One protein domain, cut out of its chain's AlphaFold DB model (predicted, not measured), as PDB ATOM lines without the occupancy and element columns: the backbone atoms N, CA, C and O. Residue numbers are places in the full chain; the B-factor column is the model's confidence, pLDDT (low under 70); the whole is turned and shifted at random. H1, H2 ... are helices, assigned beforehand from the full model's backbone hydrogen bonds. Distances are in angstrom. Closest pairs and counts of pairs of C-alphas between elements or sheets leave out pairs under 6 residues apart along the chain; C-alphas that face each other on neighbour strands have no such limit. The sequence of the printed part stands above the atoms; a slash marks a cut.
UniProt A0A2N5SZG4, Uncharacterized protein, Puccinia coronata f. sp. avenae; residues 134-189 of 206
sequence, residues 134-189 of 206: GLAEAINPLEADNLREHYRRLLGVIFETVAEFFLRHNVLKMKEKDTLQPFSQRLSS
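This is residues 134 to 189 of the 206 residues of an uncharacterized protein of Puccinia coronata f. sp. avenae (UniProt A0A2N5SZG4). One long straight helix, H2, makes the length of an open bracket, and the chain turns off to the same side at both its ends, toward the short H1 at one and toward H4, past the small H3, at the other. The space between H1 and H4 is empty, and residues 184 to 189 of H4 stick out free. The printed part has 56 residues with four named helices, H1 H2 H3 H4 along the chain, and no named strand; the class is all helix. It is only just extended, close to loose, with a radius of gyration of the C-alphas of 15.3 A and spans of 45 by 21 by 15 A.

H2, residues 147 to 166, is the longest helix. H1, residues 135 to 139, only just touches H2, with 3 pairs of C-alphas within 8 A; H2 takes part with residues 151 to 154 alone, and the closest C-alphas, those of Ala 138 and Leu 154, are 7.5 A apart. H3, residues 169 to 172, is close to H2 but not clearly touching; their closest C-alphas, those of Phe 166 and Leu 172, are 6.7 A apart. H4, residues 181 to 189, is apart from H1 and H2, and only just apart from H3, at 8.4 A. In H1, H2 and H4 every O i to N i+4 pair is within hydrogen-bond range; H3 is too short for such a pair.

H2 runs 28.5 A from C-alpha 147 at (38.424, 78.843, 124.080) to C-alpha 166 at (29.706, 59.674, 143.321). H4 measures 12.2 A and ends at C-alpha 189, (33.365, 70.938, 156.025). H1 measures 6.2 A and H3 5.1 A.

The two C-alphas farthest apart, those of Asp 145 and Lys 175, are 44.8 A apart. The printed part has no cut. The link from H2 to H3 is tight, and those from H1 to H2 and H3 to H4 are short. The mean pLDDT of the printed part is 70.2; residues 134 to 135, 142 to 144 and 169 to 189 are under 70.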
ATOM      1  N   GLY A 134      45.374  78.266 140.786       60.66
ATOM      2  CA  GLY A 134      45.245  77.634 139.458       60.66
ATOM      3  C   GLY A 134      43.824  77.363 138.924       60.66
ATOM      4  O   GLY A 134      43.640  77.276 137.712       60.66
ATOM      5  N   LEU A 135      42.781  77.273 139.765       69.00
ATOM      6  CA  LEU A 135      41.412  77.010 139.265       69.00
ATOM      7  C   LEU A 135      40.766  78.254 138.637       69.00
ATOM      8  O   LEU A 135      40.033  78.147 137.656       69.00
ATOM      9  N   ALA A 136      41.048  79.435 139.193       70.12
ATOM     10  CA  ALA A 136      40.575  80.700 138.637       70.12
ATOM     11  C   ALA A 136      41.158  80.955 137.238       70.12
ATOM     12  O   ALA A 136      40.421  81.346 136.336       70.12
ATOM     13  N   GLU A 137      42.438  80.635 137.042       71.94
ATOM     14  CA  GLU A 137      43.117  80.697 135.742       71.94
ATOM     15  C   GLU A 137      42.547  79.673 134.754       71.94
ATOM     16  O   GLU A 137      42.320  79.986 133.589       71.94
ATOM     17  N   ALA A 138      42.241  78.457 135.221       75.56
ATOM     18  CA  ALA A 138      41.603  77.442 134.389       75.56
ATOM     19  C   ALA A 138      40.169  77.823 133.979       75.56
ATOM     20  O   ALA A 138      39.728  77.457 132.893       75.56
ATOM     21  N   ILE A 139      39.423  78.552 134.813       78.25
ATOM     22  CA  ILE A 139      38.069  79.017 134.474       78.25
ATOM     23  C   ILE A 139      38.105  80.246 133.569       78.25
ATOM     24  O   ILE A 139      37.254  80.369 132.691       78.25
ATOM     25  N   ASN A 140      39.079  81.130 133.761       75.50
ATOM     26  CA  ASN A 140      39.232  82.345 132.977       75.50
ATOM     27  C   ASN A 140      40.648  82.428 132.386       75.50
ATOM     28  O   ASN A 140      41.481  83.177 132.905       75.50
ATOM     29  N   PRO A 141      40.941  81.654 131.324       77.00
ATOM     30  CA  PRO A 141      42.272  81.638 130.735       77.00
ATOM     31  C   PRO A 141      42.568  82.989 130.076       77.00
ATOM     32  O   PRO A 141      41.816  83.451 129.218       77.00
ATOM     33  N   LEU A 142      43.680  83.611 130.468       68.62
ATOM     34  CA  LEU A 142      44.154  84.875 129.889       68.62
ATOM     35  C   LEU A 142      44.630  84.703 128.435       68.62
ATOM     36  O   LEU A 142      44.454  85.601 127.621       68.62
ATOM     37  N   GLU A 143      45.179  83.530 128.107       67.06
ATOM     38  CA  GLU A 143      45.844  83.216 126.835       67.06
ATOM     39  C   GLU A 143      45.377  81.831 126.345       67.06
ATOM     40  O   GLU A 143      46.055  80.822 126.537       67.06
ATOM     41  N   ALA A 144      44.170  81.740 125.777       69.19
ATOM     42  CA  ALA A 144      43.674  80.495 125.184       69.19
ATOM     43  C   ALA A 144      43.481  80.642 123.673       69.19
ATOM     44  O   ALA A 144      42.501  81.240 123.224       69.19
ATOM     45  N   ASP A 145      44.354  79.989 122.900       74.94
ATOM     46  CA  ASP A 145      44.278  79.923 121.431       74.94
ATOM     47  C   ASP A 145      42.920  79.397 120.935       74.94
ATOM     48  O   ASP A 145      42.421  79.784 119.878       74.94
ATOM     49  N   ASN A 146      42.299  78.496 121.707       84.56
ATOM     50  CA  ASN A 146      40.996  77.923 121.393       84.56
ATOM     51  C   ASN A 146      40.128  77.763 122.647       84.56
ATOM     52  O   ASN A 146      40.073  76.699 123.270       84.56
ATOM     53  N   LEU A 147      39.376  78.817 122.965       85.62
ATOM     54  CA  LEU A 147      38.424  78.843 124.080       85.62
ATOM     55  C   LEU A 147      37.407  77.693 124.038       85.62
ATOM     56  O   LEU A 147      37.020  77.179 125.084       85.62
ATOM     57  N   ARG A 148      36.965  77.258 122.850       85.12
ATOM     58  CA  ARG A 148      35.975  76.175 122.736       85.12
ATOM     59  C   ARG A 148      36.543  74.853 123.238       85.12
ATOM     60  O   ARG A 148      35.869  74.151 123.988       85.12
ATOM     61  N   GLU A 149      37.753  74.517 122.807       87.38
ATOM     62  CA  GLU A 149      38.427  73.291 123.235       87.38
ATOM     63  C   GLU A 149      38.799  73.360 124.719       87.38
ATOM     64  O   GLU A 149      38.586  72.396 125.454       87.38
ATOM     65  N   HIS A 150      39.254  74.527 125.181       88.56
ATOM     66  CA  HIS A 150      39.539  74.782 126.592       88.56
ATOM     67  C   HIS A 150      38.323  74.512 127.488       88.56
ATOM     68  O   HIS A 150      38.387  73.673 128.387       88.56
ATOM     69  N   TYR A 151      37.179  75.143 127.202       88.12
ATOM     70  CA  TYR A 151      35.963  74.940 127.995       88.12
ATOM     71  C   TYR A 151      35.394  73.525 127.858       88.12
ATOM     72  O   TYR A 151      34.841  72.998 128.823       88.12
ATOM     73  N   ARG A 152      35.560  72.868 126.701       87.62
ATOM     74  CA  ARG A 152      35.178  71.458 126.535       87.62
ATOM     75  C   ARG A 152      35.979  70.556 127.476       87.62
ATOM     76  O   ARG A 152      35.387  69.697 128.128       87.62
ATOM     77  N   ARG A 153      37.295  70.765 127.573       87.00
ATOM     78  CA  ARG A 153      38.167  70.024 128.498       87.00
ATOM     79  C   ARG A 153      37.840  70.333 129.951       87.00
ATOM     80  O   ARG A 153      37.700  69.401 130.733       87.00
ATOM     81  N   LEU A 154      37.650  71.608 130.291       87.56
ATOM     82  CA  LEU A 154      37.277  72.027 131.642       87.56
ATOM     83  C   LEU A 154      35.983  71.345 132.108       87.56
ATOM     84  O   LEU A 154      35.946  70.771 133.193       87.56
ATOM     85  N   LEU A 155      34.938  71.359 131.273       88.00
ATOM     86  CA  LEU A 155      33.684  70.664 131.570       88.00
ATOM     87  C   LEU A 155      33.893  69.155 131.716       88.00
ATOM     88  O   LEU A 155      33.341  68.559 132.636       88.00
ATOM     89  N   GLY A 156      34.710  68.549 130.848       88.44
ATOM     90  CA  GLY A 156      35.085  67.139 130.951       88.44
ATOM     91  C   GLY A 156      35.695  66.801 132.310       88.44
ATOM     92  O   GLY A 156      35.189  65.917 132.991       88.44
ATOM     93  N   VAL A 157      36.700  67.568 132.744       87.94
ATOM     94  CA  VAL A 157      37.374  67.379 134.041       87.94
ATOM     95  C   VAL A 157      36.409  67.574 135.212       87.94
ATOM     96  O   VAL A 157      36.437  66.794 136.164       87.94
ATOM     97  N   ILE A 158      35.528  68.581 135.156       86.69
ATOM     98  CA  ILE A 158      34.509  68.798 136.195       86.69
ATOM     99  C   ILE A 158      33.577  67.585 136.281       86.69
ATOM    100  O   ILE A 158      33.365  67.057 137.372       86.69
ATOM    101  N   PHE A 159      33.037  67.118 135.153       86.38
ATOM    102  CA  PHE A 159      32.119  65.979 135.144       86.38
ATOM    103  C   PHE A 159      32.795  64.674 135.550       86.38
ATOM    104  O   PHE A 159      32.190  63.899 136.284       86.38
ATOM    105  N   GLU A 160      34.039  64.447 135.134       87.25
ATOM    106  CA  GLU A 160      34.835  63.290 135.544       87.25
ATOM    107  C   GLU A 160      35.080  63.306 137.056       87.25
ATOM    108  O   GLU A 160      34.748  62.343 137.741       87.25
ATOM    109  N   THR A 161      35.518  64.443 137.605       85.50
ATOM    110  CA  THR A 161      35.729  64.614 139.053       85.50
ATOM    111  C   THR A 161      34.444  64.357 139.847       85.50
ATOM    112  O   THR A 161      34.463  63.723 140.907       85.50
ATOM    113  N   VAL A 162      33.307  64.844 139.344       84.12
ATOM    114  CA  VAL A 162      31.991  64.632 139.960       84.12
ATOM    115  C   VAL A 162      31.567  63.167 139.859       84.12
ATOM    116  O   VAL A 162      31.125  62.592 140.854       84.12
ATOM    117  N   ALA A 163      31.730  62.536 138.698       85.62
ATOM    118  CA  ALA A 163      31.412  61.125 138.508       85.62
ATOM    119  C   ALA A 163      32.256  60.247 139.438       85.62
ATOM    120  O   ALA A 163      31.707  59.440 140.189       85.62
ATOM    121  N   GLU A 164      33.572  60.464 139.478       84.88
ATOM    122  CA  GLU A 164      34.476  59.777 140.397       84.88
ATOM    123  C   GLU A 164      34.064  59.958 141.855       84.88
ATOM    124  O   GLU A 164      34.143  59.006 142.630       84.88
ATOM    125  N   PHE A 165      33.614  61.155 142.246       81.88
ATOM    126  CA  PHE A 165      33.123  61.420 143.598       81.88
ATOM    127  C   PHE A 165      31.914  60.548 143.954       81.88
ATOM    128  O   PHE A 165      31.912  59.927 145.022       81.88
ATOM    129  N   PHE A 166      30.909  60.478 143.079       76.75
ATOM    130  CA  PHE A 166      29.706  59.674 143.321       76.75
ATOM    131  C   PHE A 166      29.964  58.168 143.227       76.75
ATOM    132  O   PHE A 166      29.301  57.391 143.911       76.75
ATOM    133  N   LEU A 167      30.965  57.754 142.450       81.19
ATOM    134  CA  LEU A 167      31.376  56.354 142.322       81.19
ATOM    135  C   LEU A 167      32.214  55.845 143.506       81.19
ATOM    136  O   LEU A 167      32.503  54.649 143.587       81.19
ATOM    137  N   ARG A 168      32.598  56.698 144.465       80.88
ATOM    138  CA  ARG A 168      33.341  56.238 145.648       80.88
ATOM    139  C   ARG A 168      32.475  55.293 146.483       80.88
ATOM    140  O   ARG A 168      31.324  55.585 146.797       80.88
ATOM    141  N   HIS A 169      33.058  54.175 146.923       63.09
ATOM    142  CA  HIS A 169      32.356  53.118 147.668       63.09
ATOM    143  C   HIS A 169      31.598  53.588 148.919       63.09
ATOM    144  O   HIS A 169      30.642  52.939 149.339       63.09
ATOM    145  N   ASN A 170      32.033  54.677 149.545       68.25
ATOM    146  CA  ASN A 170      31.365  55.273 150.699       68.25
ATOM    147  C   ASN A 170      30.122  56.094 150.323       68.25
ATOM    148  O   ASN A 170      29.221  56.191 151.147       68.25
ATOM    149  N   VAL A 171      30.068  56.648 149.109       68.25
ATOM    150  CA  VAL A 171      28.911  57.386 148.577       68.25
ATOM    151  C   VAL A 171      27.889  56.419 147.983       68.25
ATOM    152  O   VAL A 171      26.708  56.520 148.285       68.25
ATOM    153  N   LEU A 172      28.341  55.387 147.263       64.19
ATOM    154  CA  LEU A 172      27.471  54.341 146.697       64.19
ATOM    155  C   LEU A 172      26.689  53.529 147.747       64.19
ATOM    156  O   LEU A 172      25.676  52.915 147.429       64.19
ATOM    157  N   LYS A 173      27.172  53.486 148.994       63.09
ATOM    158  CA  LYS A 173      26.506  52.799 150.114       63.09
ATOM    159  C   LYS A 173      25.508  53.685 150.866       63.09
ATOM    160  O   LYS A 173      24.860  53.200 151.793       63.09
ATOM    161  N   MET A 174      25.404  54.968 150.518       61.84
ATOM    162  CA  MET A 174      24.425  55.876 151.115       61.84
ATOM    163  C   MET A 174      23.045  55.613 150.510       61.84
ATOM    164  O   MET A 174      22.918  55.290 149.332       61.84
ATOM    165  N   LYS A 175      21.988  55.722 151.321       55.88
ATOM    166  CA  LYS A 175      20.618  55.705 150.789       55.88
ATOM    167  C   LYS A 175      20.414  56.960 149.936       55.88
ATOM    168  O   LYS A 175      20.995  57.995 150.236       55.88
ATOM    169  N   GLU A 176      19.553  56.903 148.925       52.19
ATOM    170  CA  GLU A 176      19.295  58.009 147.981       52.19
ATOM    171  C   GLU A 176      18.993  59.352 148.686       52.19
ATOM    172  O   GLU A 176      19.612  60.373 148.387       52.19
ATOM    173  N   LYS A 177      18.159  59.337 149.740       48.62
ATOM    174  CA  LYS A 177      17.887  60.512 150.603       48.62
ATOM    175  C   LYS A 177      19.099  61.014 151.400       48.62
ATOM    176  O   LYS A 177      19.167  62.192 151.736       48.62
ATOM    177  N   ASP A 178      20.056  60.135 151.671       50.50
ATOM    178  CA  ASP A 178      21.289  60.401 152.412       50.50
ATOM    179  C   ASP A 178      22.484  60.644 151.477       50.50
ATOM    180  O   ASP A 178      23.606  60.705 151.959       50.50
ATOM    181  N   THR A 179      22.297  60.742 150.154       50.12
ATOM    182  CA  THR A 179      23.414  60.917 149.197       50.12
ATOM    183  C   THR A 179      23.702  62.401 148.928       50.12
ATOM    184  O   THR A 179      24.855  62.791 148.749       50.12
ATOM    185  N   LEU A 180      22.671  63.257 149.001       50.22
ATOM    186  CA  LEU A 180      22.780  64.719 148.847       50.22
ATOM    187  C   LEU A 180      23.149  65.442 150.159       50.22
ATOM    188  O   LEU A 180      23.846  66.456 150.149       50.22
ATOM    189  N   GLN A 181      22.752  64.878 151.304       50.88
ATOM    190  CA  GLN A 181      23.115  65.349 152.651       50.88
ATOM    191  C   GLN A 181      24.644  65.423 152.889       50.88
ATOM    192  O   GLN A 181      25.126  66.456 153.352       50.88
ATOM    193  N   PRO A 182      25.451  64.402 152.538       51.31
ATOM    194  CA  PRO A 182      26.898  64.445 152.656       51.31
ATOM    195  C   PRO A 182      27.511  65.530 151.792       51.31
ATOM    196  O   PRO A 182      28.527  66.068 152.197       51.31
ATOM    197  N   PHE A 183      26.936  65.871 150.636       44.16
ATOM    198  CA  PHE A 183      27.466  66.949 149.805       44.16
ATOM    199  C   PHE A 183      27.249  68.316 150.468       44.16
ATOM    200  O   PHE A 183      28.207  69.078 150.602       44.16
ATOM    201  N   SER A 184      26.051  68.590 151.003       44.47
ATOM    202  CA  SER A 184      25.800  69.822 151.770       44.47
ATOM    203  C   SER A 184      26.645  69.887 153.051       44.47
ATOM    204  O   SER A 184      27.223  70.927 153.369       44.47
ATOM    205  N   GLN A 185      26.826  68.751 153.729       49.53
ATOM    206  CA  GLN A 185      27.670  68.631 154.917       49.53
ATOM    207  C   GLN A 185      29.166  68.750 154.585       49.53
ATOM    208  O   GLN A 185      29.939  69.270 155.393       49.53
ATOM    209  N   ARG A 186      29.596  68.319 153.391       47.31
ATOM    210  CA  ARG A 186      30.981  68.469 152.927       47.31
ATOM    211  C   ARG A 186      31.271  69.893 152.479       47.31
ATOM    212  O   ARG A 186      32.378  70.350 152.742       47.31
ATOM    213  N   LEU A 187      30.293  70.609 151.921       42.69
ATOM    214  CA  LEU A 187      30.371  72.063 151.758       42.69
ATOM    215  C   LEU A 187      30.573  72.728 153.121       42.69
ATOM    216  O   LEU A 187      31.540  73.463 153.281       42.69
ATOM    217  N   SER A 188      29.785  72.370 154.143       41.06
ATOM    218  CA  SER A 188      30.029  72.843 155.518       41.06
ATOM    219  C   SER A 188      31.433  72.490 156.044       41.06
ATOM    220  O   SER A 188      32.029  73.286 156.767       41.06
ATOM    221  N   SER A 189      31.996  71.338 155.654       40.09
ATOM    222  CA  SER A 189      33.365  70.938 156.025       40.09
ATOM    223  C   SER A 189      34.477  71.647 155.250       40.09
ATOM    224  O   SER A 189      35.528  71.915 155.821       40.09
TER     225      SER A 189